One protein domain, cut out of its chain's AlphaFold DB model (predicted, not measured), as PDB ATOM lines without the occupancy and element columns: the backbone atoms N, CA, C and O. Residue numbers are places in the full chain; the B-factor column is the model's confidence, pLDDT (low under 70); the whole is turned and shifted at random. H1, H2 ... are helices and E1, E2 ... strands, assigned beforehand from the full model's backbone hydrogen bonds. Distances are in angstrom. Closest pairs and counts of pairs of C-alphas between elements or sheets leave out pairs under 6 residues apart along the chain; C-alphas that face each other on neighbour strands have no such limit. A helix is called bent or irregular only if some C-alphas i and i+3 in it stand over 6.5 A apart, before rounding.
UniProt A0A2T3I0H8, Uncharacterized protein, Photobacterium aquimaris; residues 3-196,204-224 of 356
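This is residues 3 to 196 and 204 to 224 of the 356 residues of an uncharacterized protein of Photobacterium aquimaris (UniProt A0A2T3I0H8). One long, strongly twisted sheet runs through the domain with E1 and E6 in its middle, E2 and E3 at one end and E8, E10 and E9 toward the other. Two groups of helices pack on it: the long H4, with H2 beside it, covers E6 and E1, while H5, over E9 and E10 on the same face as H4, is joined by H3 and H6; the small H1 only grazes the sheet. The printed part has 215 residues with six named helices and ten named strands, in the order E1 E2 H1 E3 H2 E4 E5 E6 E7 H3 H4 E8 H5 H6 E9 E10, and its class is mixed, helices and strands. The sheet is branched, with antiparallel neighbours but for the parallel E8 and E10. The whole is compact, with a radius of gyration of the C-alphas of 18.4 A and spans of 50 by 41 by 31 A.

Find C-alpha 3 at (118.840, 14.277, 85.785); from there E1, residues 3 to 14, runs 35.4 A to C-alpha 14 at (112.396, 48.927, 88.668). Next look at E5, residues 86 to 95, which is 29.4 A long, and E6, residues 99 to 106, 23.0 A. Shorter strands are E2, residues 29 to 33, E3, residues 53 to 57, E4, residues 81 to 83, and E7, residues 110 to 113. Farther along the chain come E8, residues 157 to 163 and 19.5 A long, E9, 205 to 209, and E10, 212 to 217, which ends at C-alpha 217 at (123.595, 17.504, 93.987). The longest helix is H4, residues 127 to 142, 22.1 A; H2, residues 59 to 71, is 18.5 A and H6, residues 186 to 196, is 15.4 A. The shorter helices are H1, residues 35 to 41, H3, 114 to 120, and H5, 171 to 179. H2 and H3 are irregular: C-alphas 64 and 67 are 7.6 A apart, and C-alphas 115 and 118 are 7.5 A apart.

Start at E1: E6 and E7 lie on one side of it, beside residues 7 to 14 and 3 to 5, and E8 on the other side, beside residues 3 to 10. Look there for N 9 and O 104 at 2.9 A, N 5 and O 110 at 2.8 A, and N 6 and O 161 at 2.8 A. E4, E5 and E6 form a meander, each strand the antiparallel neighbour of the one before, with N 81 and O 88 at 2.9 A and N 91 and O 103 at 2.9 A. E3 is beside E5, with N 55 and O 92 at 2.9 A, and the edge strand E2 is beside E3, with N 30 and O 56 at 2.8 A. Beyond E8 comes E10, with N 162 and O 215 at 2.8 A, then the edge strand E9, whose hairpin with E10 has N 207 and O 214 at 2.7 A. H4 is on the sheet; its closest C-alphas with E6 are those of Leu 104 and Val 133, 7.7 A. With residues 132 to 136 alone it touches H2, closest at the C-alphas of Val 69 and Leu 132, 6.7 A, opposite ways at a shallow tilt of 34 degrees, only just short of steep. H5 is on the same face as H4, at a height over the sheet of 8.9 A. It lies over E10 and only just over E9, with 3 C-alphas falling on E9, and it runs along the strands, at 24 degrees to E10 on the local plane. H3 touches H5 at the C-alphas of Ile 118 and Ser 177, 4.3 A, the same way at a shallow tilt of 5 degrees. H6 touches H5 at the C-alphas of Lys 172 and Val 189, 5.9 A, about perpendicular at 78 degrees. H1, H2, H3 and H6 only graze the sheet. In H4, H5 and H6 every O i to N i+4 pair is within hydrogen-bond range; in H2 it is 7 of 9, in H1 1 of 3, with 2 of 4 O i to N i+3 pairs, and in H3 1 of 3, with 3 of 4.

The two C-alphas farthest apart are those of Ser 18 and Phe 166, 52.7 A. Residues 197 to 203 are not printed, and C-alphas 196 and 204 are 11.8 A apart across this cut. The links E1 to E2, H1 to E3 and H4 to E8 are long. The mean pLDDT of the printed part is 93.8, and no printed residue is under 70.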
ATOM      1  N   CYS A   3     118.747  13.707  84.444       92.75
ATOM      2  CA  CYS A   3     118.840  14.277  85.785       92.75
ATOM      3  C   CYS A   3     117.510  14.928  86.183       92.75
ATOM      4  O   CYS A   3     116.683  15.253  85.330       92.75
ATOM      5  N   GLU A   4     117.301  15.133  87.483       95.06
ATOM      6  CA  GLU A   4     116.154  15.893  87.979       95.06
ATOM      7  C   GLU A   4     116.544  17.366  88.146       95.06
ATOM      8  O   GLU A   4     117.449  17.722  88.901       95.06
ATOM      9  N   LEU A   5     115.830  18.236  87.440       95.44
ATOM     10  CA  LEU A   5     116.030  19.674  87.432       95.44
ATOM     11  C   LEU A   5     114.933  20.366  88.249       95.44
ATOM     12  O   LEU A   5     113.764  20.376  87.860       95.44
ATOM     13  N   HIS A   6     115.311  21.002  89.356       96.44
ATOM     14  CA  HIS A   6     114.453  21.925  90.099       96.44
ATOM     15  C   HIS A   6     114.727  23.355  89.654       96.44
ATOM     16  O   HIS A   6     115.870  23.812  89.691       96.44
ATOM     17  N   GLN A   7     113.678  24.075  89.264       95.75
ATOM     18  CA  GLN A   7     113.828  25.368  88.604       95.75
ATOM     19  C   GLN A   7     113.193  26.496  89.396       95.75
ATOM     20  O   GLN A   7     112.052  26.416  89.863       95.75
ATOM     21  N   SER A   8     113.935  27.589  89.478       97.50
ATOM     22  CA  SER A   8     113.407  28.881  89.858       97.50
ATOM     23  C   SER A   8     114.062  29.975  89.031       97.50
ATOM     24  O   SER A   8     115.187  29.825  88.554       97.50
ATOM     25  N   TRP A   9     113.356  31.084  88.869       98.12
ATOM     26  CA  TRP A   9     113.857  32.253  88.164       98.12
ATOM     27  C   TRP A   9     113.649  33.480  89.023       98.12
ATOM     28  O   TRP A   9     112.596  33.636  89.643       98.12
ATOM     29  N   LYS A  10     114.648  34.356  89.041       98.19
ATOM     30  CA  LYS A  10     114.565  35.671  89.666       98.19
ATOM     31  C   LYS A  10     114.413  36.722  88.587       98.19
ATOM     32  O   LYS A  10     115.124  36.715  87.587       98.19
ATOM     33  N   ILE A  11     113.477  37.624  88.811       98.19
ATOM     34  CA  ILE A  11     113.133  38.692  87.894       98.19
ATOM     35  C   ILE A  11     113.164  39.992  88.677       98.19
ATOM     36  O   ILE A  11     112.472  40.124  89.684       98.19
ATOM     37  N   ILE A  12     113.974  40.942  88.223       97.56
ATOM     38  CA  ILE A  12     114.155  42.226  88.897       97.56
ATOM     39  C   ILE A  12     113.544  43.322  88.036       97.56
ATOM     40  O   ILE A  12     113.953  43.526  86.894       97.56
ATOM     41  N   ILE A  13     112.592  44.056  88.602       96.75
ATOM     42  CA  ILE A  13     111.968  45.217  87.964       96.75
ATOM     43  C   ILE A  13     112.225  46.478  88.775       96.75
ATOM     44  O   ILE A  13     112.275  46.441  90.004       96.75
ATOM     45  N   SER A  14     112.362  47.597  88.068       95.56
ATOM     46  CA  SER A  14     112.396  48.927  88.668       95.56
ATOM     47  C   SER A  14     111.008  49.556  88.583       95.56
ATOM     48  O   SER A  14     110.385  49.568  87.519       95.56
ATOM     49  N   LEU A  15     110.548  50.094  89.700       94.94
ATOM     50  CA  LEU A  15     109.412  50.989  89.798       94.94
ATOM     51  C   LEU A  15     109.841  52.384  89.331       94.94
ATOM     52  O   LEU A  15     110.997  52.791  89.485       94.94
ATOM     53  N   ASN A  16     108.903  53.093  88.722       91.81
ATOM     54  CA  ASN A  16     109.043  54.490  88.329       91.81
ATOM     55  C   ASN A  16     108.148  55.367  89.217       91.81
ATOM     56  O   ASN A  16     107.369  54.853  90.014       91.81
ATOM     57  N   ASP A  17     108.213  56.683  89.042       88.69
ATOM     58  CA  ASP A  17     107.461  57.625  89.885       88.69
ATOM     59  C   ASP A  17     105.934  57.495  89.733       88.69
ATOM     60  O   ASP A  17     105.181  57.912  90.609       88.69
ATOM     61  N   SER A  18     105.467  56.893  88.632       89.75
ATOM     62  CA  SER A  18     104.051  56.586  88.408       89.75
ATOM     63  C   SER A  18     103.607  55.263  89.042       89.75
ATOM     64  O   SER A  18     102.414  54.973  89.063       89.75
ATOM     65  N   SER A  19     104.548  54.435  89.501       93.12
ATOM     66  CA  SER A  19     104.251  53.142  90.116       93.12
ATOM     67  C   SER A  19     103.695  53.330  91.531       93.12
ATOM     68  O   SER A  19     103.991  54.331  92.190       93.12
ATOM     69  N   PRO A  20     102.937  52.358  92.064       90.50
ATOM     70  CA  PRO A  20     102.475  52.424  93.442       90.50
ATOM     71  C   PRO A  20     103.629  52.479  94.438       90.50
ATOM     72  O   PRO A  20     104.595  51.721  94.343       90.50
ATOM     73  N   ASN A  21     103.473  53.310  95.466       89.75
ATOM     74  CA  ASN A  21     104.356  53.275  96.618       89.75
ATOM     75  C   ASN A  21     103.933  52.140  97.564       89.75
ATOM     76  O   ASN A  21     103.004  52.289  98.358       89.75
ATOM     77  N   TYR A  22     104.639  51.012  97.493       91.12
ATOM     78  CA  TYR A  22     104.351  49.829  98.307       91.12
ATOM     79  C   TYR A  22     104.748  49.948  99.785       91.12
ATOM     80  O   TYR A  22     104.420  49.049 100.556       91.12
ATOM     81  N   TYR A  23     105.392  51.045 100.210       83.00
ATOM     82  CA  TYR A  23     105.544  51.355 101.639       83.00
ATOM     83  C   TYR A  23     104.243  51.837 102.279       83.00
ATOM     84  O   TYR A  23     104.074  51.755 103.495       83.00
ATOM     85  N   LEU A  24     103.324  52.356 101.466       84.12
ATOM     86  CA  LEU A  24     102.011  52.783 101.916       84.12
ATOM     87  C   LEU A  24     101.003  51.636 101.793       84.12
ATOM     88  O   LEU A  24     101.206  50.645 101.082       84.12
ATOM     89  N   SER A  25      99.877  51.793 102.493       80.12
ATOM     90  CA  SER A  25      98.751  50.870 102.372       80.12
ATOM     91  C   SER A  25      98.316  50.768 100.910       80.12
ATOM     92  O   SER A  25      98.019  51.772 100.262       80.12
ATOM     93  N   ASN A  26      98.285  49.545 100.391       90.50
ATOM     94  CA  ASN A  26      97.906  49.248  99.020       90.50
ATOM     95  C   ASN A  26      96.993  48.015  98.992       90.50
ATOM     96  O   ASN A  26      96.990  47.195  99.906       90.50
ATOM     97  N   LYS A  27      96.188  47.887  97.934       93.31
ATOM     98  CA  LYS A  27      95.211  46.790  97.811       93.31
ATOM     99  C   LYS A  27      95.812  45.506  97.241       93.31
ATOM    100  O   LYS A  27      95.163  44.466  97.294       93.31
ATOM    101  N   ILE A  28      97.011  45.581  96.671       95.31
ATOM    102  CA  ILE A  28      97.626  44.504  95.888       95.31
ATOM    103  C   ILE A  28      98.370  43.530  96.809       95.31
ATOM    104  O   ILE A  28      98.307  42.316  96.619       95.31
ATOM    105  N   PHE A  29      99.029  44.053  97.842       97.00
ATOM    106  CA  PHE A  29      99.877  43.283  98.738       97.00
ATOM    107  C   PHE A  29      99.645  43.628 100.203       97.00
ATOM    108  O   PHE A  29      99.557  44.789 100.590       97.00
ATOM    109  N   ASN A  30      99.676  42.590 101.033       94.88
ATOM    110  CA  ASN A  30      99.951  42.727 102.453       94.88
ATOM    111  C   ASN A  30     101.470  42.763 102.652       94.88
ATOM    112  O   ASN A  30     102.167  41.799 102.316       94.88
ATOM    113  N   VAL A  31     101.972  43.860 103.211       94.31
ATOM    114  CA  VAL A  31     103.400  44.056 103.479       94.31
ATOM    115  C   VAL A  31     103.774  43.345 104.780       94.31
ATOM    116  O   VAL A  31     103.147  43.561 105.818       94.31
ATOM    117  N   LYS A  32     104.774  42.463 104.730       92.62
ATOM    118  CA  LYS A  32     105.273  41.708 105.888       92.62
ATOM    119  C   LYS A  32     106.758  41.967 106.106       92.62
ATOM    120  O   LYS A  32     107.528  42.075 105.155       92.62
ATOM    121  N   ALA A  33     107.167  41.958 107.373       87.62
ATOM    122  CA  ALA A  33     108.573  42.044 107.745       87.62
ATOM    123  C   ALA A  33     109.373  40.835 107.224       87.62
ATOM    124  O   ALA A  33     108.928  39.688 107.301       87.62
ATOM    125  N   SER A  34     110.599  41.081 106.767       90.56
ATOM    126  CA  SER A  34     111.460  40.080 106.122       90.56
ATOM    127  C   SER A  34     112.402  39.331 107.061       90.56
ATOM    128  O   SER A  34     113.256  38.587 106.588       90.56
ATOM    129  N   LYS A  35     112.251  39.430 108.390       90.69
ATOM    130  CA  LYS A  35     113.157  38.762 109.353       90.69
ATOM    131  C   LYS A  35     113.340  37.262 109.086       90.69
ATOM    132  O   LYS A  35     114.415  36.716 109.312       90.69
ATOM    133  N   SER A  36     112.295  36.557 108.649       88.62
ATOM    134  CA  SER A  36     112.392  35.136 108.281       88.62
ATOM    135  C   SER A  36     113.170  34.914 106.984       88.62
ATOM    136  O   SER A  36     113.951  33.971 106.920       88.62
ATOM    137  N   PHE A  37     112.988  35.775 105.982       91.81
ATOM    138  CA  PHE A  37     113.749  35.748 104.733       91.81
ATOM    139  C   PHE A  37     115.226  36.072 104.976       91.81
ATOM    140  O   PHE A  37     116.091  35.309 104.560       91.81
ATOM    141  N   MET A  38     115.516  37.119 105.750       94.25
ATOM    142  CA  MET A  38     116.881  37.507 106.102       94.25
ATOM    143  C   MET A  38     117.626  36.393 106.846       94.25
ATOM    144  O   MET A  38     118.764  36.095 106.500       94.25
ATOM    145  N   ARG A  39     116.975  35.677 107.779       92.56
ATOM    146  CA  ARG A  39     117.580  34.507 108.456       92.56
ATOM    147  C   ARG A  39     118.044  33.410 107.501       92.56
ATOM    148  O   ARG A  39     118.978  32.690 107.840       92.56
ATOM    149  N   LYS A  40     117.417  33.272 106.328       92.12
ATOM    150  CA  LYS A  40     117.837  32.277 105.330       92.12
ATOM    151  C   LYS A  40     119.195  32.605 104.736       92.12
ATOM    152  O   LYS A  40     119.923  31.683 104.410       92.12
ATOM    153  N   MET A  41     119.546  33.887 104.625       93.06
ATOM    154  CA  MET A  41     120.847  34.315 104.104       93.06
ATOM    155  C   MET A  41     121.999  33.908 105.023       93.06
ATOM    156  O   MET A  41     123.092  33.675 104.530       93.06
ATOM    157  N   GLY A  42     121.749  33.797 106.329       89.62
ATOM    158  CA  GLY A  42     122.721  33.396 107.341       89.62
ATOM    159  C   GLY A  42     122.315  33.914 108.721       89.62
ATOM    160  O   GLY A  42     121.631  34.930 108.838       89.62
ATOM    161  N   GLY A  43     122.737  33.240 109.794       87.94
ATOM    162  CA  GLY A  43     122.418  33.688 111.157       87.94
ATOM    163  C   GLY A  43     122.955  35.098 111.437       87.94
ATOM    164  O   GLY A  43     124.106  35.381 111.103       87.94
ATOM    165  N   GLY A  44     122.142  35.975 112.036       87.56
ATOM    166  CA  GLY A  44     122.479  37.375 112.333       87.56
ATOM    167  C   GLY A  44     121.980  38.384 111.289       87.56
ATOM    168  O   GLY A  44     121.810  39.560 111.614       87.56
ATOM    169  N   MET A  45     121.660  37.925 110.073       93.19
ATOM    170  CA  MET A  45     121.177  38.773 108.975       93.19
ATOM    171  C   MET A  45     119.798  39.391 109.246       93.19
ATOM    172  O   MET A  45     119.443  40.380 108.616       93.19
ATOM    173  N   GLU A  46     119.007  38.860 110.183       90.88
ATOM    174  CA  GLU A  46     117.681  39.387 110.539       90.88
ATOM    175  C   GLU A  46     117.667  40.837 111.027       90.88
ATOM    176  O   GLU A  46     116.605  41.460 111.021       90.88
ATOM    177  N   ASN A  47     118.824  41.350 111.442       87.75
ATOM    178  CA  ASN A  47     119.007  42.725 111.900       87.75
ATOM    179  C   ASN A  47     119.791  43.575 110.887       87.75
ATOM    180  O   ASN A  47     120.157  44.710 111.189       87.75
ATOM    181  N   PHE A  48     120.101  43.028 109.709       92.00
ATOM    182  CA  PHE A  48     120.807  43.765 108.672       92.00
ATOM    183  C   PHE A  48     119.904  44.850 108.074       92.00
ATOM    184  O   PHE A  48     118.728  44.617 107.801       92.00
ATOM    185  N   GLN A  49     120.468  46.040 107.871       89.88
ATOM    186  CA  GLN A  49     119.717  47.261 107.557       89.88
ATOM    187  C   GLN A  49     119.102  47.253 106.150       89.88
ATOM    188  O   GLN A  49     118.083  47.899 105.929       89.88
ATOM    189  N   LEU A  50     119.670  46.492 105.208       91.44
ATOM    190  CA  LEU A  50     119.149  46.365 103.839       91.44
ATOM    191  C   LEU A  50     118.172  45.190 103.710       91.44
ATOM    192  O   LEU A  50     118.286  44.355 102.812       91.44
ATOM    193  N   SER A  51     117.232  45.094 104.646       92.00
ATOM    194  CA  SER A  51     116.184  44.080 104.617       92.00
ATOM    195  C   SER A  51     115.062  44.494 103.654       92.00
ATOM    196  O   SER A  51     114.609  45.636 103.748       92.00
ATOM    197  N   PRO A  52     114.571  43.612 102.763       95.19
ATOM    198  CA  PRO A  52     113.428  43.945 101.917       95.19
ATOM    199  C   PRO A  52     112.124  43.958 102.706       95.19
ATOM    200  O   PRO A  52     112.047  43.419 103.809       95.19
ATOM    201  N   ASP A  53     111.059  44.435 102.084       95.19
ATOM    202  CA  ASP A  53     109.703  44.082 102.480       95.19
ATOM    203  C   ASP A  53     109.234  42.838 101.728       95.19
ATOM    204  O   ASP A  53     109.468  42.693 100.526       95.19
ATOM    205  N   VAL A  54     108.534  41.936 102.418       96.25
ATOM    206  CA  VAL A  54     107.900  40.780 101.774       96.25
ATOM    207  C   VAL A  54     106.490  41.167 101.357       96.25
ATOM    208  O   VAL A  54     105.626  41.402 102.205       96.25
ATOM    209  N   LEU A  55     106.236  41.184 100.052       96.75
ATOM    210  CA  LEU A  55     104.928  41.497  99.493       96.75
ATOM    211  C   LEU A  55     104.115  40.207  99.353       96.75
ATOM    212  O   LEU A  55     104.384  39.372  98.493       96.75
ATOM    213  N   SER A  56     103.128  40.018 100.230       96.06
ATOM    214  CA  SER A  56     102.202  38.882 100.153       96.06
ATOM    215  C   SER A  56     100.980  39.254  99.312       96.06
ATOM    216  O   SER A  56     100.241  40.144  99.735       96.06
ATOM    217  N   PRO A  57     100.730  38.590  98.170       97.19
ATOM    218  CA  PRO A  57      99.550  38.843  97.344       97.19
ATOM    219  C   PRO A  57      98.232  38.787  98.122       97.19
ATOM    220  O   PRO A  57      98.036  37.912  98.968       97.19
ATOM    221  N   THR A  58      97.332  39.732  97.849       97.38
ATOM    222  CA  THR A  58      95.961  39.737  98.386       97.38
ATOM    223  C   THR A  58      95.000  38.994  97.453       97.38
ATOM    224  O   THR A  58      95.338  38.662  96.318       97.38
ATOM    225  N   ALA A  59      93.755  38.791  97.896       97.19
ATOM    226  CA  ALA A  59      92.684  38.321  97.013       97.19
ATOM    227  C   ALA A  59      92.514  39.233  95.783       97.19
ATOM    228  O   ALA A  59      92.419  38.739  94.669       97.19
ATOM    229  N   ALA A  60      92.601  40.556  95.966       97.12
ATOM    230  CA  ALA A  60      92.472  41.510  94.868       97.12
ATOM    231  C   ALA A  60      93.586  41.366  93.817       97.12
ATOM    232  O   ALA A  60      93.316  41.513  92.629       97.12
ATOM    233  N   PHE A  61      94.820  41.047  94.229       98.00
ATOM    234  CA  PHE A  61      95.888  40.703  93.285       98.00
ATOM    235  C   PHE A  61      95.517  39.476  92.454       98.00
ATOM    236  O   PHE A  61      95.653  39.500  91.233       98.00
ATOM    237  N   HIS A  62      95.047  38.412  93.111       97.75
ATOM    238  CA  HIS A  62      94.694  37.173  92.428       97.75
ATOM    239  C   HIS A  62      93.526  37.373  91.467       97.75
ATOM    240  O   HIS A  62      93.618  36.938  90.324       97.75
ATOM    241  N   ASP A  63      92.491  38.099  91.885       97.25
ATOM    242  CA  ASP A  63      91.338  38.428  91.048       97.25
ATOM    243  C   ASP A  63      91.749  39.246  89.814       97.25
ATOM    244  O   ASP A  63      91.278  38.975  88.709       97.25
ATOM    245  N   ALA A  64      92.673  40.203  89.974       97.50
ATOM    246  CA  ALA A  64      93.155  41.045  88.879       97.50
ATOM    247  C   ALA A  64      93.891  40.253  87.787       97.50
ATOM    248  O   ALA A  64      93.788  40.597  86.611       97.50
ATOM    249  N   ILE A  65      94.620  39.193  88.153       97.31
ATOM    250  CA  ILE A  65      95.351  38.353  87.190       97.31
ATOM    251  C   ILE A  65      94.618  37.059  86.828       97.31
ATOM    252  O   ILE A  65      95.110  36.315  85.983       97.31
ATOM    253  N   LEU A  66      93.465  36.771  87.445       96.50
ATOM    254  CA  LEU A  66      92.808  35.464  87.367       96.50
ATOM    255  C   LEU A  66      92.528  35.047  85.925       96.50
ATOM    256  O   LEU A  66      92.854  33.927  85.548       96.50
ATOM    257  N   LYS A  67      91.987  35.964  85.115       94.94
ATOM    258  CA  LYS A  67      91.703  35.703  83.700       94.94
ATOM    259  C   LYS A  67      92.973  35.306  82.940       94.94
ATOM    260  O   LYS A  67      92.990  34.294  82.251       94.94
ATOM    261  N   ASN A  68      94.057  36.065  83.109       95.50
ATOM    262  CA  ASN A  68      95.338  35.761  82.472       95.50
ATOM    263  C   ASN A  68      95.903  34.416  82.950       95.50
ATOM    264  O   ASN A  68      96.406  33.645  82.144       95.50
ATOM    265  N   VAL A  69      95.808  34.126  84.249       95.06
ATOM    266  CA  VAL A  69      96.252  32.857  84.846       95.06
ATOM    267  C   VAL A  69      95.488  31.681  84.224       95.06
ATOM    268  O   VAL A  69      96.116  30.723  83.776       95.06
ATOM    269  N   THR A  70      94.160  31.767  84.117       96.12
ATOM    270  CA  THR A  70      93.341  30.703  83.519       96.12
ATOM    271  C   THR A  70      93.583  30.540  82.022       96.12
ATOM    272  O   THR A  70      93.700  29.411  81.552       96.12
ATOM    273  N   ASP A  71      93.722  31.645  81.280       96.56
ATOM    274  CA  ASP A  71      93.968  31.627  79.830       96.56
ATOM    275  C   ASP A  71      95.322  30.977  79.485       96.56
ATOM    276  O   ASP A  71      95.485  30.390  78.417       96.56
ATOM    277  N   LEU A  72      96.289  31.045  80.404       96.56
ATOM    278  CA  LEU A  72      97.604  30.409  80.283       96.56
ATOM    279  C   LEU A  72      97.627  28.945  80.779       96.56
ATOM    280  O   LEU A  72      98.694  28.338  80.859       96.56
ATOM    281  N   GLY A  73      96.476  28.368  81.141       96.19
ATOM    282  CA  GLY A  73      96.358  26.966  81.565       96.19
ATOM    283  C   GLY A  73      96.739  26.691  83.025       96.19
ATOM    284  O   GLY A  73      96.905  25.532  83.411       96.19
ATOM    285  N   PHE A  74      96.878  27.729  83.852       97.38
ATOM    286  CA  PHE A  74      97.052  27.576  85.295       97.38
ATOM    287  C   PHE A  74      95.690  27.446  85.983       97.38
ATOM    288  O   PHE A  74      94.680  27.982  85.527       97.38
ATOM    289  N   SER A  75      95.659  26.769  87.129       95.81
ATOM    290  CA  SER A  75      94.456  26.657  87.957       95.81
ATOM    291  C   SER A  75      94.734  26.941  89.434       95.81
ATOM    292  O   SER A  75      95.872  26.891  89.904       95.81
ATOM    293  N   GLY A  76      93.669  27.251  90.175       94.44
ATOM    294  CA  GLY A  76      93.734  27.715  91.562       94.44
ATOM    295  C   GLY A  76      93.397  29.202  91.692       94.44
ATOM    296  O   GLY A  76      93.495  29.962  90.733       94.44
ATOM    297  N   ARG A  77      92.955  29.610  92.886       93.94
ATOM    298  CA  ARG A  77      92.567  31.004  93.184       93.94
ATOM    299  C   ARG A  77      93.654  31.802  93.898       93.94
ATOM    300  O   ARG A  77      93.559  33.016  93.980       93.94
ATOM    301  N   THR A  78      94.658  31.127  94.437       96.25
ATOM    302  CA  THR A  78      95.761  31.722  95.195       96.25
ATOM    303  C   THR A  78      97.039  30.956  94.894       96.25
ATOM    304  O   THR A  78      96.984  29.837  94.384       96.25
ATOM    305  N   LEU A  79      98.191  31.532  95.237       96.25
ATOM    306  CA  LEU A  79      99.461  30.812  95.157       96.25
ATOM    307  C   LEU A  79      99.530  29.680  96.206       96.25
ATOM    308  O   LEU A  79      99.022  29.863  97.316       96.25
ATOM    309  N   PRO A  80     100.208  28.558  95.899       97.62
ATOM    310  CA  PRO A  80     100.771  28.220  94.589       97.62
ATOM    311  C   PRO A  80      99.684  27.843  93.566       97.62
ATOM    312  O   PRO A  80      98.685  27.213  93.908       97.62
ATOM    313  N   TYR A  81      99.891  28.210  92.299       97.94
ATOM    314  CA  TYR A  81      99.005  27.805  91.205       97.94
ATOM    315  C   TYR A  81      99.367  26.412  90.705       97.94
ATOM    316  O   TYR A  81     100.544  26.087  90.564       97.94
ATOM    317  N   LYS A  82      98.369  25.602  90.364       97.44
ATOM    318  CA  LYS A  82      98.588  24.317  89.693       97.44
ATOM    319  C   LYS A  82      98.839  24.553  88.208       97.44
ATOM    320  O   LYS A  82      98.111  25.318  87.575       97.44
ATOM    321  N   TYR A  83      99.841  23.881  87.655       95.94
ATOM    322  CA  TYR A  83     100.220  23.987  86.250       95.94
ATOM    323  C   TYR A  83     100.773  22.650  85.764       95.94
ATOM    324  O   TYR A  83     101.860  22.236  86.178       95.94
ATOM    325  N   LYS A  84     100.021  21.979  84.884       92.00
ATOM    326  CA  LYS A  84     100.313  20.597  84.463       92.00
ATOM    327  C   LYS A  84     100.465  19.711  85.715       92.00
ATOM    328  O   LYS A  84      99.658  19.829  86.636       92.00
ATOM    329  N   ASP A  85     101.516  18.898  85.796       91.38
ATOM    330  CA  ASP A  85     101.789  18.024  86.950       91.38
ATOM    331  C   ASP A  85     102.558  18.711  88.097       91.38
ATOM    332  O   ASP A  85     103.007  18.054  89.047       91.38
ATOM    333  N   ASN A  86     102.719  20.036  88.028       94.69
ATOM    334  CA  ASN A  86     103.527  20.828  88.948       94.69
ATOM    335  C   ASN A  86     102.706  21.929  89.642       94.69
ATOM    336  O   ASN A  86     101.552  22.208  89.312       94.69
ATOM    337  N   GLU A  87     103.336  22.571  90.618       96.94
ATOM    338  CA  GLU A  87     102.824  23.751  91.298       96.94
ATOM    339  C   GLU A  87     103.820  24.899  91.151       96.94
ATOM    340  O   GLU A  87     105.035  24.724  91.264       96.94
ATOM    341  N   VAL A  88     103.289  26.090  90.898       97.50
ATOM    342  CA  VAL A  88     104.049  27.307  90.645       97.50
ATOM    343  C   VAL A  88     103.814  28.270  91.788       97.50
ATOM    344  O   VAL A  88     102.708  28.770  91.995       97.50
ATOM    345  N   ASN A  89     104.875  28.535  92.537       97.81
ATOM    346  CA  ASN A  89     104.864  29.515  93.609       97.81
ATOM    347  C   ASN A  89     105.608  30.779  93.182       97.81
ATOM    348  O   ASN A  89     106.541  30.723  92.382       97.81
ATOM    349  N   ILE A  90     105.215  31.916  93.748       97.94
ATOM    350  CA  ILE A  90     105.814  33.215  93.458       97.94
ATOM    351  C   ILE A  90     106.113  33.915  94.776       97.94
ATOM    352  O   ILE A  90     105.244  34.045  95.636       97.94
ATOM    353  N   ARG A  91     107.355  34.366  94.941       97.69
ATOM    354  CA  ARG A  91     107.778  35.209  96.066       97.69
ATOM    355  C   ARG A  91     108.095  36.595  95.545       97.69
ATOM    356  O   ARG A  91     108.725  36.711  94.500       97.69
ATOM    357  N   ILE A  92     107.654  37.621  96.260       98.25
ATOM    358  CA  ILE A  92     107.819  39.009  95.840       98.25
ATOM    359  C   ILE A  92     108.451  39.784  96.990       98.25
ATOM    360  O   ILE A  92     107.919  39.799  98.104       98.25
ATOM    361  N   HIS A  93     109.585  40.415  96.718       97.88
ATOM    362  CA  HIS A  93     110.303  41.248  97.673       97.88
ATOM    363  C   HIS A  93     110.488  42.653  97.113       97.88
ATOM    364  O   HIS A  93     110.786  42.821  95.933       97.88
ATOM    365  N   HIS A  94     110.322  43.653  97.970       97.06
ATOM    366  CA  HIS A  94     110.480  45.060  97.634       97.06
ATOM    367  C   HIS A  94     111.699  45.637  98.349       97.06
ATOM    368  O   HIS A  94     111.832  45.522  99.564       97.06
ATOM    369  N   TYR A  95     112.593  46.249  97.582       95.44
ATOM    370  CA  TYR A  95     113.855  46.802  98.045       95.44
ATOM    371  C   TYR A  95     113.932  48.292  97.730       95.44
ATOM    372  O   TYR A  95     113.703  48.726  96.598       95.44
ATOM    373  N   PHE A  96     114.340  49.061  98.738       92.88
ATOM    374  CA  PHE A  96     114.746  50.462  98.607       92.88
ATOM    375  C   PHE A  96     113.706  51.379  97.941       92.88
ATOM    376  O   PHE A  96     114.078  52.364  97.316       92.88
ATOM    377  N   GLY A  97     112.415  51.050  98.006       91.00
ATOM    378  CA  GLY A  97     111.345  51.860  97.413       91.00
ATOM    379  C   GLY A  97     111.246  51.807  95.897       91.00
ATOM    380  O   GLY A  97     110.359  52.441  95.332       91.00
ATOM    381  N   LYS A  98     112.155  51.086  95.235       94.38
ATOM    382  CA  LYS A  98     112.308  51.132  93.782       94.38
ATOM    383  C   LYS A  98     112.378  49.767  93.137       94.38
ATOM    384  O   LYS A  98     111.901  49.619  92.022       94.38
ATOM    385  N   TYR A  99     112.979  48.772  93.774       96.94
ATOM    386  CA  TYR A  99     113.221  47.494  93.113       96.94
ATOM    387  C   TYR A  99     112.271  46.432  93.634       96.94
ATOM    388  O   TYR A  99     112.126  46.255  94.840       96.94
ATOM    389  N   ILE A 100     111.652  45.693  92.722       97.75
ATOM    390  CA  ILE A 100     110.883  44.500  93.054       97.75
ATOM    391  C   ILE A 100     111.625  43.292  92.497       97.75
ATOM    392  O   ILE A 100     111.972  43.249  91.317       97.75
ATOM    393  N   SER A 101     111.843  42.306  93.356       98.19
ATOM    394  CA  SER A 101     112.309  40.976  92.990       98.19
ATOM    395  C   SER A 101     111.119  40.023  92.992       98.19
ATOM    396  O   SER A 101     110.436  39.875  94.005       98.19
ATOM    397  N   ILE A 102     110.865  39.382  91.856       98.62
ATOM    398  CA  ILE A 102     109.880  38.316  91.691       98.62
ATOM    399  C   ILE A 102     110.661  37.014  91.524       98.62
ATOM    400  O   ILE A 102     111.394  36.846  90.553       98.62
ATOM    401  N   THR A 103     110.504  36.079  92.457       98.44
ATOM    402  CA  THR A 103     111.045  34.723  92.332       98.44
ATOM    403  C   THR A 103     109.927  33.763  91.944       98.44
ATOM    404  O   THR A 103     109.047  33.484  92.759       98.44
ATOM    405  N   LEU A 104     109.978  33.242  90.721       98.31
ATOM    406  CA  LEU A 104     109.111  32.174  90.225       98.31
ATOM    407  C   LEU A 104     109.729  30.816  90.580       98.31
ATOM    408  O   LEU A 104     110.905  30.606  90.302       98.31
ATOM    409  N   ILE A 105     108.973  29.896  91.183       98.00
ATOM    410  CA  ILE A 105     109.484  28.607  91.679       98.00
ATOM    411  C   ILE A 105     108.569  27.471  91.222       98.00
ATOM    412  O   ILE A 105     107.394  27.452  91.597       98.00
ATOM    413  N   LEU A 106     109.122  26.493  90.502       97.06
ATOM    414  CA  LEU A 106     108.470  25.202  90.274       97.06
ATOM    415  C   LEU A 106     108.707  24.298  91.490       97.06
ATOM    416  O   LEU A 106     109.850  24.079  91.886       97.06
ATOM    417  N   GLN A 107     107.635  23.811  92.120       95.06
ATOM    418  CA  GLN A 107     107.739  23.049  93.372       95.06
ATOM    419  C   GLN A 107     108.345  21.655  93.170       95.06
ATOM    420  O   GLN A 107     109.108  21.191  94.017       95.06
ATOM    421  N   LYS A 108     108.026  20.989  92.058       94.62
ATOM    422  CA  LYS A 108     108.559  19.667  91.713       94.62
ATOM    423  C   LYS A 108     109.691  19.781  90.701       94.62
ATOM    424  O   LYS A 108     109.637  20.637  89.812       94.62
ATOM    425  N   GLY A 109     110.680  18.903  90.839       92.69
ATOM    426  CA  GLY A 109     111.709  18.718  89.830       92.69
ATOM    427  C   GLY A 109     111.131  18.068  88.576       92.69
ATOM    428  O   GLY A 109     110.076  17.430  88.609       92.69
ATOM    429  N   ARG A 110     111.807  18.278  87.451       93.06
ATOM    430  CA  ARG A 110     111.483  17.667  86.163       93.06
ATOM    431  C   ARG A 110     112.663  16.830  85.706       93.06
ATOM    432  O   ARG A 110     113.797  17.284  85.792       93.06
ATOM    433  N   GLU A 111     112.395  15.662  85.144       93.62
ATOM    434  CA  GLU A 111     113.427  14.881  84.472       93.62
ATOM    435  C   GLU A 111     113.820  15.529  83.134       93.62
ATOM    436  O   GLU A 111     112.967  15.851  82.296       93.62
ATOM    437  N   VAL A 112     115.117  15.763  82.949       93.06
ATOM    438  CA  VAL A 112     115.682  16.433  81.774       93.06
ATOM    439  C   VAL A 112     116.958  15.711  81.341       93.06
ATOM    440  O   VAL A 112     117.731  15.239  82.173       93.06
ATOM    441  N   SER A 113     117.199  15.631  80.028       91.75
ATOM    442  CA  SER A 113     118.501  15.193  79.512       91.75
ATOM    443  C   SER A 113     119.579  16.223  79.842       91.75
ATOM    444  O   SER A 113     119.361  17.421  79.670       91.75
ATOM    445  N   VAL A 114     120.763  15.760  80.230       89.38
ATOM    446  CA  VAL A 114     121.931  16.607  80.517       89.38
ATOM    447  C   VAL A 114     122.238  17.578  79.363       89.38
ATOM    448  O   VAL A 114     122.509  18.752  79.609       89.38
ATOM    449  N   ASP A 115     122.075  17.142  78.111       87.81
ATOM    450  CA  ASP A 115     122.301  17.976  76.916       87.81
ATOM    451  C   ASP A 115     121.297  19.135  76.782       87.81
ATOM    452  O   ASP A 115     121.594  20.170  76.190       87.81
ATOM    453  N   ASN A 116     120.110  18.991  77.375       91.06
ATOM    454  CA  ASN A 116     119.028  19.972  77.314       91.06
ATOM    455  C   ASN A 116     118.997  20.908  78.531       91.06
ATOM    456  O   ASN A 116     118.060  21.703  78.657       91.06
ATOM    457  N   LEU A 117     119.976  20.833  79.440       91.56
ATOM    458  CA  LEU A 117     119.995  21.639  80.666       91.56
ATOM    459  C   LEU A 117     120.011  23.146  80.388       91.56
ATOM    460  O   LEU A 117     119.259  23.886  81.022       91.56
ATOM    461  N   ILE A 118     120.812  23.590  79.413       91.50
ATOM    462  CA  ILE A 118     120.928  25.008  79.035       91.50
ATOM    463  C   ILE A 118     119.562  25.554  78.606       91.50
ATOM    464  O   ILE A 118     119.086  26.549  79.148       91.50
ATOM    465  N   GLU A 119     118.914  24.881  77.655       91.75
ATOM    466  CA  GLU A 119     117.627  25.325  77.118       91.75
ATOM    467  C   GLU A 119     116.504  25.184  78.143       91.75
ATOM    468  O   GLU A 119     115.653  26.066  78.251       91.75
ATOM    469  N   SER A 120     116.516  24.124  78.950       91.62
ATOM    470  CA  SER A 120     115.488  23.931  79.975       91.62
ATOM    471  C   SER A 120     115.520  25.045  81.018       91.62
ATOM    472  O   SER A 120     114.464  25.434  81.510       91.62
ATOM    473  N   ASN A 121     116.702  25.593  81.319       91.31
ATOM    474  CA  ASN A 121     116.903  26.631  82.326       91.31
ATOM    475  C   ASN A 121     116.519  28.054  81.901       91.31
ATOM    476  O   ASN A 121     116.487  28.935  82.762       91.31
ATOM    477  N   LYS A 122     116.183  28.294  80.631       93.44
ATOM    478  CA  LYS A 122     115.701  29.599  80.154       93.44
ATOM    479  C   LYS A 122     114.200  29.743  80.417       93.44
ATOM    480  O   LYS A 122     113.411  28.866  80.055       93.44
ATOM    481  N   LEU A 123     113.783  30.849  81.037       95.50
ATOM    482  CA  LEU A 123     112.361  31.096  81.308       95.50
ATOM    483  C   LEU A 123     111.577  31.295  80.005       95.50
ATOM    484  O   LEU A 123     110.428  30.882  79.902       95.50
ATOM    485  N   GLU A 124     112.215  31.887  79.001       94.00
ATOM    486  CA  GLU A 124     111.669  32.183  77.675       94.00
ATOM    487  C   GLU A 124     111.227  30.909  76.940       94.00
ATOM    488  O   GLU A 124     110.238  30.922  76.210       94.00
ATOM    489  N   ASN A 125     111.895  29.783  77.213       94.44
ATOM    490  CA  ASN A 125     111.533  28.469  76.679       94.44
ATOM    491  C   ASN A 125     110.301  27.856  77.375       94.44
ATOM    492  O   ASN A 125     109.819  26.794  76.984       94.44
ATOM    493  N   ASN A 126     109.760  28.534  78.389       94.31
ATOM    494  CA  ASN A 126     108.517  28.199  79.071       94.31
ATOM    495  C   ASN A 126     107.512  29.355  78.892       94.31
ATOM    496  O   ASN A 126     107.280  30.124  79.829       94.31
ATOM    497  N   PRO A 127     106.892  29.499  77.704       95.31
ATOM    498  CA  PRO A 127     106.158  30.707  77.319       95.31
ATOM    499  C   PRO A 127     105.004  31.061  78.263       95.31
ATOM    500  O   PRO A 127     104.764  32.241  78.511       95.31
ATOM    501  N   ASP A 128     104.317  30.071  78.835       97.00
ATOM    502  CA  ASP A 128     103.207  30.313  79.765       97.00
ATOM    503  C   ASP A 128     103.702  30.865  81.110       97.00
ATOM    504  O   ASP A 128     103.124  31.808  81.652       97.00
ATOM    505  N   LEU A 129     104.830  30.346  81.615       97.25
ATOM    506  CA  LEU A 129     105.495  30.863  82.815       97.25
ATOM    507  C   LEU A 129     106.049  32.273  82.572       97.25
ATOM    508  O   LEU A 129     105.885  33.154  83.417       97.25
ATOM    509  N   TYR A 130     106.655  32.504  81.406       97.94
ATOM    510  CA  TYR A 130     107.157  33.816  81.007       97.94
ATOM    511  C   TYR A 130     106.027  34.857  80.946       97.94
ATOM    512  O   TYR A 130     106.110  35.913  81.574       97.94
ATOM    513  N   LYS A 131     104.917  34.532  80.267       97.81
ATOM    514  CA  LYS A 131     103.729  35.398  80.176       97.81
ATOM    515  C   LYS A 131     103.093  35.666  81.539       97.81
ATOM    516  O   LYS A 131     102.659  36.795  81.788       97.81
ATOM    517  N   LEU A 132     103.058  34.672  82.429       97.88
ATOM    518  CA  LEU A 132     102.575  34.847  83.800       97.88
ATOM    519  C   LEU A 132     103.409  35.896  84.546       97.88
ATOM    520  O   LEU A 132     102.853  36.839  85.111       97.88
ATOM    521  N   VAL A 133     104.739  35.779  84.508       97.94
ATOM    522  CA  VAL A 133     105.634  36.743  85.164       97.94
ATOM    523  C   VAL A 133     105.512  38.131  84.537       97.94
ATOM    524  O   VAL A 133     105.419  39.112  85.272       97.94
ATOM    525  N   CYS A 134     105.430  38.237  83.209       98.12
ATOM    526  CA  CYS A 134     105.188  39.507  82.522       98.12
ATOM    527  C   CYS A 134     103.866  40.168  82.940       98.12
ATOM    528  O   CYS A 134     103.810  41.389  83.112       98.12
ATOM    529  N   THR A 135     102.809  39.376  83.129       98.00
ATOM    530  CA  THR A 135     101.501  39.849  83.610       98.00
ATOM    531  C   THR A 135     101.619  40.394  85.031       98.00
ATOM    532  O   THR A 135     101.199  41.517  85.298       98.00
ATOM    533  N   ILE A 136     102.256  39.636  85.925       98.19
ATOM    534  CA  ILE A 136     102.464  40.034  87.322       98.19
ATOM    535  C   ILE A 136     103.334  41.289  87.412       98.19
ATOM    536  O   ILE A 136     102.982  42.227  88.121       98.19
ATOM    537  N   ALA A 137     104.437  41.344  86.667       97.88
ATOM    538  CA  ALA A 137     105.295  42.518  86.602       97.88
ATOM    539  C   ALA A 137     104.540  43.744  86.062       97.88
ATOM    540  O   ALA A 137     104.709  44.841  86.586       97.88
ATOM    541  N   GLY A 138     103.677  43.556  85.057       97.44
ATOM    542  CA  GLY A 138     102.795  44.600  84.532       97.44
ATOM    543  C   GLY A 138     101.893  45.179  85.619       97.44
ATOM    544  O   GLY A 138     101.953  46.381  85.881       97.44
ATOM    545  N   LEU A 139     101.150  44.311  86.317       97.75
ATOM    546  CA  LEU A 139     100.277  44.700  87.429       97.75
ATOM    547  C   LEU A 139     101.048  45.426  88.538       97.75
ATOM    548  O   LEU A 139     100.573  46.438  89.039       97.75
ATOM    549  N   ILE A 140     102.236  44.940  88.907       97.19
ATOM    550  CA  ILE A 140     103.053  45.554  89.963       97.19
ATOM    551  C   ILE A 140     103.518  46.958  89.567       97.19
ATOM    552  O   ILE A 140     103.516  47.859  90.402       97.19
ATOM    553  N   THR A 141     103.928  47.166  88.316       95.75
ATOM    554  CA  THR A 141     104.387  48.495  87.884       95.75
ATOM    555  C   THR A 141     103.251  49.490  87.671       95.75
ATOM    556  O   THR A 141     103.450  50.677  87.886       95.75
ATOM    557  N   ASP A 142     102.077  49.029  87.241       94.62
ATOM    558  CA  ASP A 142     100.927  49.898  86.965       94.62
ATOM    559  C   ASP A 142     100.143  50.208  88.251       94.62
ATOM    560  O   ASP A 142      99.821  51.351  88.563       94.62
ATOM    561  N   GLY A 143      99.867  49.173  89.044       92.31
ATOM    562  CA  GLY A 143      99.063  49.268  90.257       92.31
ATOM    563  C   GLY A 143      97.554  49.253  90.043       92.31
ATOM    564  O   GLY A 143      96.788  49.148  91.006       92.31
ATOM    565  N   ASN A 144      97.091  49.346  88.798       92.56
ATOM    566  CA  ASN A 144      95.673  49.338  88.489       92.56
ATOM    567  C   ASN A 144      95.115  47.911  88.390       92.56
ATOM    568  O   ASN A 144      95.257  47.225  87.381       92.56
ATOM    569  N   LEU A 145      94.382  47.498  89.427       93.00
ATOM    570  CA  LEU A 145      93.736  46.182  89.529       93.00
ATOM    571  C   LEU A 145      92.719  45.871  88.415       93.00
ATOM    572  O   LEU A 145      92.364  44.713  88.229       93.00
ATOM    573  N   ARG A 146      92.193  46.885  87.715       90.88
ATOM    574  CA  ARG A 146      91.162  46.701  86.675       90.88
ATOM    575  C   ARG A 146      91.732  46.737  85.267       90.88
ATOM    576  O   ARG A 146      91.200  46.079  84.377       90.88
ATOM    577  N   LYS A 147      92.750  47.565  85.049       91.81
ATOM    578  CA  LYS A 147      93.322  47.813  83.729       91.81
ATOM    579  C   LYS A 147      94.816  48.048  83.869       91.81
ATOM    580  O   LYS A 147      95.225  49.170  84.124       91.81
ATOM    581  N   PHE A 148      95.588  46.997  83.642       95.56
ATOM    582  CA  PHE A 148      97.037  47.051  83.511       95.56
ATOM    583  C   PHE A 148      97.447  46.323  82.231       95.56
ATOM    584  O   PHE A 148      96.703  45.491  81.707       95.56
ATOM    585  N   SER A 149      98.634  46.637  81.719       94.81
ATOM    586  CA  SER A 149      99.211  45.922  80.578       94.81
ATOM    587  C   SER A 149     100.360  45.030  81.051       94.81
ATOM    588  O   SER A 149     101.231  45.515  81.778       94.81
ATOM    589  N   PRO A 150     100.405  43.744  80.653       95.94
ATOM    590  CA  PRO A 150     101.580  42.908  80.864       95.94
ATOM    591  C   PRO A 150     102.842  43.563  80.290       95.94
ATOM    592  O   PRO A 150     102.785  44.259  79.274       95.94
ATOM    593  N   LYS A 151     103.998  43.316  80.909       95.69
ATOM    594  CA  LYS A 151     105.283  43.703  80.310       95.69
ATOM    595  C   LYS A 151     105.518  42.906  79.024       95.69
ATOM    596  O   LYS A 151     105.212  41.720  78.961       95.69
ATOM    597  N   THR A 152     106.080  43.551  78.007       93.38
ATOM    598  CA  THR A 152     106.400  42.908  76.722       93.38
ATOM    599  C   THR A 152     107.589  41.962  76.837       93.38
ATOM    600  O   THR A 152     107.567  40.870  76.280       93.38
ATOM    601  N   SER A 153     108.607  42.368  77.590       94.19
ATOM    602  CA  SER A 153     109.811  41.586  77.839       94.19
ATOM    603  C   SER A 153     110.352  41.870  79.227       94.19
ATOM    604  O   SER A 153     110.291  43.007  79.706       94.19
ATOM    605  N   ILE A 154     110.935  40.853  79.848       94.31
ATOM    606  CA  ILE A 154     111.573  40.973  81.148       94.31
ATOM    607  C   ILE A 154     112.810  40.068  81.211       94.31
ATOM    608  O   ILE A 154     112.719  38.908  80.802       94.31
ATOM    609  N   PRO A 155     113.972  40.569  81.670       94.00
ATOM    610  CA  PRO A 155     115.130  39.715  81.878       94.00
ATOM    611  C   PRO A 155     114.867  38.775  83.056       94.00
ATOM    612  O   PRO A 155     114.286  39.174  84.071       94.00
ATOM    613  N   SER A 156     115.317  37.532  82.924       95.31
ATOM    614  CA  SER A 156     115.223  36.521  83.969       95.31
ATOM    615  C   SER A 156     116.604  35.969  84.305       95.31
ATOM    616  O   SER A 156     117.481  35.883  83.449       95.31
ATOM    617  N   ILE A 157     116.805  35.629  85.574       96.50
ATOM    618  CA  ILE A 157     118.043  35.042  86.079       96.50
ATOM    619  C   ILE A 157     117.723  33.642  86.587       96.50
ATOM    620  O   ILE A 157     116.851  33.483  87.447       96.50
ATOM    621  N   SER A 158     118.411  32.630  86.062       96.19
ATOM    622  CA  SER A 158     118.160  31.238  86.442       96.19
ATOM    623  C   SER A 158     118.751  30.918  87.815       96.19
ATOM    624  O   SER A 158     119.870  31.309  88.150       96.19
ATOM    625  N   CYS A 159     117.976  30.213  88.631       97.31
ATOM    626  CA  CYS A 159     118.356  29.689  89.936       97.31
ATOM    627  C   CYS A 159     117.872  28.237  90.011       97.31
ATOM    628  O   CYS A 159     116.700  27.989  90.300       97.31
ATOM    629  N   CYS A 160     118.742  27.267  89.747       95.94
ATOM    630  CA  CYS A 160     118.333  25.868  89.614       95.94
ATOM    631  C   CYS A 160     119.138  24.912  90.499       95.94
ATOM    632  O   CYS A 160     120.264  25.204  90.907       95.94
ATOM    633  N   GLN A 161     118.544  23.755  90.785       96.81
ATOM    634  CA  GLN A 161     119.240  22.611  91.366       96.81
ATOM    635  C   GLN A 161     119.170  21.441  90.388       96.81
ATOM    636  O   GLN A 161     118.093  21.120  89.889       96.81
ATOM    637  N   VAL A 162     120.306  20.805  90.130       96.19
ATOM    638  CA  VAL A 162     120.438  19.620  89.283       96.19
ATOM    639  C   VAL A 162     120.778  18.449  90.189       96.19
ATOM    640  O   VAL A 162     121.870  18.396  90.747       96.19
ATOM    641  N   LYS A 163     119.849  17.516  90.352       95.12
ATOM    642  CA  LYS A 163     120.052  16.291  91.122       95.12
ATOM    643  C   LYS A 163     120.380  15.144  90.183       95.12
ATOM    644  O   LYS A 163     119.688  14.949  89.182       95.12
ATOM    645  N   SER A 164     121.411  14.376  90.517       91.19
ATOM    646  CA  SER A 164     121.732  13.143  89.800       91.19
ATOM    647  C   SER A 164     121.617  11.926  90.706       91.19
ATOM    648  O   SER A 164     122.117  11.934  91.828       91.19
ATOM    649  N   PHE A 165     120.989  10.872  90.187       84.31
ATOM    650  CA  PHE A 165     120.759   9.612  90.899       84.31
ATOM    651  C   PHE A 165     121.755   8.509  90.522       84.31
ATOM    652  O   PHE A 165     121.922   7.563  91.284       84.31
ATOM    653  N   PHE A 166     122.425   8.619  89.369       74.25
ATOM    654  CA  PHE A 166     123.233   7.522  88.818       74.25
ATOM    655  C   PHE A 166     124.649   7.964  88.439       74.25
ATOM    656  O   PHE A 166     125.615   7.494  89.033       74.25
ATOM    657  N   GLU A 167     124.783   8.884  87.483       74.44
ATOM    658  CA  GLU A 167     126.081   9.295  86.924       74.44
ATOM    659  C   GLU A 167     126.456  10.723  87.336       74.44
ATOM    660  O   GLU A 167     125.594  11.545  87.648       74.44
ATOM    661  N   SER A 168     127.747  11.055  87.345       83.50
ATOM    662  CA  SER A 168     128.189  12.423  87.620       83.50
ATOM    663  C   SER A 168     128.011  13.324  86.397       83.50
ATOM    664  O   SER A 168     128.364  12.965  85.276       83.50
ATOM    665  N   VAL A 169     127.464  14.524  86.604       89.44
ATOM    666  CA  VAL A 169     127.424  15.557  85.557       89.44
ATOM    667  C   VAL A 169     128.761  16.294  85.557       89.44
ATOM    668  O   VAL A 169     129.244  16.693  86.612       89.44
ATOM    669  N   THR A 170     129.363  16.482  84.382       92.56
ATOM    670  CA  THR A 170     130.665  17.158  84.268       92.56
ATOM    671  C   THR A 170     130.560  18.663  84.531       92.56
ATOM    672  O   THR A 170     129.583  19.307  84.134       92.56
ATOM    673  N   ASP A 171     131.616  19.256  85.096       94.19
ATOM    674  CA  ASP A 171     131.704  20.705  85.340       94.19
ATOM    675  C   ASP A 171     131.466  21.528  84.074       94.19
ATOM    676  O   ASP A 171     130.830  22.579  84.116       94.19
ATOM    677  N   LYS A 172     131.918  21.026  82.919       94.31
ATOM    678  CA  LYS A 172     131.717  21.689  81.629       94.31
ATOM    679  C   LYS A 172     130.238  21.876  81.314       94.31
ATOM    680  O   LYS A 172     129.847  22.964  80.891       94.31
ATOM    681  N   VAL A 173     129.407  20.861  81.554       93.50
ATOM    682  CA  VAL A 173     127.959  20.970  81.338       93.50
ATOM    683  C   VAL A 173     127.319  21.892  82.374       93.50
ATOM    684  O   VAL A 173     126.515  22.750  82.010       93.50
ATOM    685  N   LEU A 174     127.704  21.775  83.647       94.94
ATOM    686  CA  LEU A 174     127.165  22.612  84.723       94.94
ATOM    687  C   LEU A 174     127.476  24.102  84.500       94.94
ATOM    688  O   LEU A 174     126.579  24.939  84.591       94.94
ATOM    689  N   VAL A 175     128.715  24.438  84.135       95.62
ATOM    690  CA  VAL A 175     129.135  25.814  83.823       95.62
ATOM    691  C   VAL A 175     128.467  26.327  82.546       95.62
ATOM    692  O   VAL A 175     128.042  27.484  82.498       95.62
ATOM    693  N   SER A 176     128.316  25.483  81.525       94.12
ATOM    694  CA  SER A 176     127.589  25.848  80.301       94.12
ATOM    695  C   SER A 176     126.117  26.153  80.601       94.12
ATOM    696  O   SER A 176     125.582  27.155  80.133       94.12
ATOM    697  N   SER A 177     125.481  25.354  81.464       94.06
ATOM    698  CA  SER A 177     124.113  25.584  81.941       94.06
ATOM    699  C   SER A 177     123.977  26.847  82.791       94.06
ATOM    700  O   SER A 177     122.985  27.556  82.662       94.06
ATOM    701  N   LEU A 178     124.948  27.136  83.658       95.12
ATOM    702  CA  LEU A 178     124.954  28.336  84.498       95.12
ATOM    703  C   LEU A 178     125.115  29.621  83.678       95.12
ATOM    704  O   LEU A 178     124.481  30.630  83.972       95.12
ATOM    705  N   THR A 179     126.000  29.592  82.681       91.38
ATOM    706  CA  THR A 179     126.406  30.778  81.911       91.38
ATOM    707  C   THR A 179     125.695  30.910  80.565       91.38
ATOM    708  O   THR A 179     126.001  31.822  79.807       91.38
ATOM    709  N   GLY A 180     124.818  29.970  80.210       86.38
ATOM    710  CA  GLY A 180     124.096  29.974  78.938       86.38
ATOM    711  C   GLY A 180     124.955  29.752  77.683       86.38
ATOM    712  O   GLY A 180     124.415  29.796  76.578       86.38
ATOM    713  N   HIS A 181     126.265  29.510  77.812       87.50
ATOM    714  CA  HIS A 181     127.166  29.287  76.678       87.50
ATOM    715  C   HIS A 181     127.258  27.795  76.347       87.50
ATOM    716  O   HIS A 181     127.798  27.025  77.136       87.50
ATOM    717  N   SER A 182     126.816  27.385  75.154       83.00
ATOM    718  CA  SER A 182     126.866  25.982  74.699       83.00
ATOM    719  C   SER A 182     128.282  25.411  74.548       83.00
ATOM    720  O   SER A 182     128.465  24.196  74.552       83.00
ATOM    721  N   HIS A 183     129.294  26.276  74.431       84.06
ATOM    722  CA  HIS A 183     130.692  25.894  74.224       84.06
ATOM    723  C   HIS A 183     131.625  26.633  75.190       84.06
ATOM    724  O   HIS A 183     132.545  27.337  74.768       84.06
ATOM    725  N   ALA A 184     131.391  26.491  76.498       87.12
ATOM    726  CA  ALA A 184     132.320  27.009  77.497       87.12
ATOM    727  C   ALA A 184     133.722  26.402  77.288       87.12
ATOM    728  O   ALA A 184     133.890  25.179  77.236       87.12
ATOM    729  N   THR A 185     134.731  27.262  77.143       92.12
ATOM    730  CA  THR A 185     136.130  26.827  77.038       92.12
ATOM    731  C   THR A 185     136.616  26.310  78.387       92.12
ATOM    732  O   THR A 185     136.158  26.770  79.432       92.12
ATOM    733  N   ASP A 186     137.590  25.402  78.386       93.56
ATOM    734  CA  ASP A 186     138.070  24.780  79.628       93.56
ATOM    735  C   ASP A 186     138.671  25.817  80.602       93.56
ATOM    736  O   ASP A 186     138.554  25.681  81.817       93.56
ATOM    737  N   ASN A 187     139.208  26.927  80.079       93.31
ATOM    738  CA  ASN A 187     139.644  28.076  80.879       93.31
ATOM    739  C   ASN A 187     138.477  28.766  81.610       93.31
ATOM    740  O   ASN A 187     138.602  29.121  82.779       93.31
ATOM    741  N   ILE A 188     137.334  28.967  80.942       91.31
ATOM    742  CA  ILE A 188     136.138  29.543  81.581       91.31
ATOM    743  C   ILE A 188     135.604  28.581  82.640       91.31
ATOM    744  O   ILE A 188     135.300  29.018  83.747       91.31
ATOM    745  N   VAL A 189     135.538  27.285  82.319       94.94
ATOM    746  CA  VAL A 189     135.103  26.242  83.260       94.94
ATOM    747  C   VAL A 189     135.968  26.274  84.517       94.94
ATOM    748  O   VAL A 189     135.439  26.469  85.607       94.94
ATOM    749  N   SER A 190     137.293  26.204  84.361       95.00
ATOM    750  CA  SER A 190     138.240  26.261  85.478       95.00
ATOM    751  C   SER A 190     138.085  27.540  86.306       95.00
ATOM    752  O   SER A 190     137.980  27.466  87.526       95.00
ATOM    753  N   LYS A 191     137.971  28.715  85.670       94.12
ATOM    754  CA  LYS A 191     137.769  29.985  86.388       94.12
ATOM    755  C   LYS A 191     136.472  30.017  87.192       94.12
ATOM    756  O   LYS A 191     136.473  30.528  88.309       94.12
ATOM    757  N   VAL A 192     135.370  29.511  86.636       94.94
ATOM    758  CA  VAL A 192     134.080  29.477  87.339       94.94
ATOM    759  C   VAL A 192     134.136  28.503  88.511       94.94
ATOM    760  O   VAL A 192     133.665  28.861  89.590       94.94
ATOM    761  N   VAL A 193     134.724  27.320  88.328       95.25
ATOM    762  CA  VAL A 193     134.875  26.322  89.397       95.25
ATOM    763  C   VAL A 193     135.745  26.880  90.525       95.25
ATOM    764  O   VAL A 193     135.241  27.020  91.636       95.25
ATOM    765  N   ILE A 194     136.967  27.339  90.222       95.56
ATOM    766  CA  ILE A 194     137.919  27.876  91.213       95.56
ATOM    767  C   ILE A 194     137.316  29.047  91.995       95.56
ATOM    768  O   ILE A 194     137.385  29.087  93.221       95.56
ATOM    769  N   LYS A 195     136.645  29.984  91.308       95.44
ATOM    770  CA  LYS A 195     135.958  31.120  91.953       95.44
ATOM    771  C   LYS A 195     134.943  30.668  93.013       95.44
ATOM    772  O   LYS A 195     134.675  31.405  93.954       95.44
ATOM    773  N   ASN A 196     134.340  29.496  92.835       96.12
ATOM    774  CA  ASN A 196     133.297  28.973  93.705       96.12
ATOM    775  C   ASN A 196     133.816  27.963  94.745       96.12
ATOM    776  O   ASN A 196     133.022  27.509  95.561       96.12
ATOM    777  N   ALA A 204     127.962  18.503  97.299       92.88
ATOM    778  CA  ALA A 204     127.110  19.296  96.423       92.88
ATOM    779  C   ALA A 204     127.836  20.565  95.955       92.88
ATOM    780  O   ALA A 204     128.206  21.431  96.747       92.88
ATOM    781  N   LEU A 205     127.956  20.712  94.638       94.88
ATOM    782  CA  LEU A 205     128.645  21.825  94.001       94.88
ATOM    783  C   LEU A 205     127.682  22.995  93.768       94.88
ATOM    784  O   LEU A 205     126.750  22.892  92.976       94.88
ATOM    785  N   THR A 206     127.912  24.130  94.426       96.88
ATOM    786  CA  THR A 206     127.128  25.365  94.256       96.88
ATOM    787  C   THR A 206     127.915  26.393  93.444       96.88
ATOM    788  O   THR A 206     128.878  26.975  93.937       96.88
ATOM    789  N   LEU A 207     127.493  26.653  92.211       97.50
ATOM    790  CA  LEU A 207     128.133  27.579  91.284       97.50
ATOM    791  C   LEU A 207     127.331  28.877  91.146       97.50
ATOM    792  O   LEU A 207     126.125  28.864  90.899       97.50
ATOM    793  N   VAL A 208     128.030  30.003  91.255       96.81
ATOM    794  CA  VAL A 208     127.488  31.356  91.115       96.81
ATOM    795  C   VAL A 208     128.161  32.069  89.947       96.81
ATOM    796  O   VAL A 208     129.389  32.042  89.815       96.81
ATOM    797  N   ASP A 209     127.369  32.765  89.136       95.06
ATOM    798  CA  ASP A 209     127.834  33.707  88.117       95.06
ATOM    799  C   ASP A 209     126.864  34.892  87.964       95.06
ATOM    800  O   ASP A 209     125.755  34.849  88.486       95.06
ATOM    801  N   LYS A 210     127.233  35.957  87.237       92.31
ATOM    802  CA  LYS A 210     126.320  37.090  86.976       92.31
ATOM    803  C   LYS A 210     125.027  36.635  86.290       92.31
ATOM    804  O   LYS A 210     123.993  37.276  86.449       92.31
ATOM    805  N   GLN A 211     125.098  35.542  85.529       92.06
ATOM    806  CA  GLN A 211     123.969  34.984  84.786       92.06
ATOM    807  C   GLN A 211     123.052  34.073  85.611       92.06
ATOM    808  O   GLN A 211     121.943  33.777  85.162       92.06
ATOM    809  N   GLY A 212     123.465  33.638  86.808       95.94
ATOM    810  CA  GLY A 212     122.616  32.780  87.626       95.94
ATOM    811  C   GLY A 212     123.289  32.068  88.790       95.94
ATOM    812  O   GLY A 212     124.428  32.333  89.174       95.94
ATOM    813  N   LEU A 213     122.527  31.132  89.346       97.69
ATOM    814  CA  LEU A 213     122.912  30.234  90.425       97.69
ATOM    815  C   LEU A 213     122.534  28.804  90.032       97.69
ATOM    816  O   LEU A 213     121.386  28.531  89.677       97.69
ATOM    817  N   LEU A 214     123.479  27.880  90.152       97.62
ATOM    818  CA  LEU A 214     123.252  26.460  89.920       97.62
ATOM    819  C   LEU A 214     123.821  25.666  91.089       97.62
ATOM    820  O   LEU A 214     124.967  25.871  91.468       97.62
ATOM    821  N   GLN A 215     123.050  24.735  91.643       97.44
ATOM    822  CA  GLN A 215     123.582  23.734  92.565       97.44
ATOM    823  C   GLN A 215     123.446  22.342  91.965       97.44
ATOM    824  O   GLN A 215     122.342  21.889  91.687       97.44
ATOM    825  N   TYR A 216     124.561  21.649  91.799       96.56
ATOM    826  CA  TYR A 216     124.582  20.235  91.477       96.56
ATOM    827  C   TYR A 216     124.605  19.404  92.763       96.56
ATOM    828  O   TYR A 216     125.390  19.674  93.670       96.56
ATOM    829  N   ILE A 217     123.731  18.404  92.844       95.69
ATOM    830  CA  ILE A 217     123.595  17.504  93.987       95.69
ATOM    831  C   ILE A 217     123.833  16.075  93.478       95.69
ATOM    832  O   ILE A 217     122.956  15.522  92.804       95.69
ATOM    833  N   PRO A 218     125.002  15.476  93.758       93.62
ATOM    834  CA  PRO A 218     125.248  14.079  93.425       93.62
ATOM    835  C   PRO A 218     124.423  13.145  94.317       93.62
ATOM    836  O   PRO A 218     123.947  13.544  95.383       93.62
ATOM    837  N   ASN A 219     124.331  11.874  93.917       90.88
ATOM    838  CA  ASN A 219     123.606  10.841  94.658       90.88
ATOM    839  C   ASN A 219     124.058  10.735  96.133       90.88
ATOM    840  O   ASN A 219     123.231  10.540  97.017       90.88
ATOM    841  N   SER A 220     125.354  10.947  96.414       89.25
ATOM    842  CA  SER A 220     125.919  10.916  97.775       89.25
ATOM    843  C   SER A 220     125.385  12.013  98.705       89.25
ATOM    844  O   SER A 220     125.446  11.862  99.923       89.25
ATOM    845  N   ALA A 221     124.853  13.105  98.150       89.44
ATOM    846  CA  ALA A 221     124.396  14.277  98.893       89.44
ATOM    847  C   ALA A 221     122.881  14.524  98.775       89.44
ATOM    848  O   ALA A 221     122.404  15.597  99.174       89.44
ATOM    849  N   LEU A 222     122.120  13.562  98.233       87.00
ATOM    850  CA  LEU A 222     120.659  13.634  98.192       87.00
ATOM    851  C   LEU A 222     120.085  13.706  99.615       87.00
ATOM    852  O   LEU A 222     120.630  13.146 100.561       87.00
ATOM    853  N   ASP A 223     119.006  14.472  99.769       83.31
ATOM    854  CA  ASP A 223     118.290  14.698 101.034       83.31
ATOM    855  C   ASP A 223     119.107  15.294 102.197       83.31
ATOM    856  O   ASP A 223     118.604  15.440 103.316       83.31
ATOM    857  N   ASN A 224     120.330  15.763 101.937       87.38
ATOM    858  CA  ASN A 224     121.105  16.484 102.933       87.38
ATOM    859  C   ASN A 224     120.484  17.874 103.204       87.38
ATOM    860  O   ASN A 224     120.410  18.757 102.337       87.38
TER     861      ASN A 224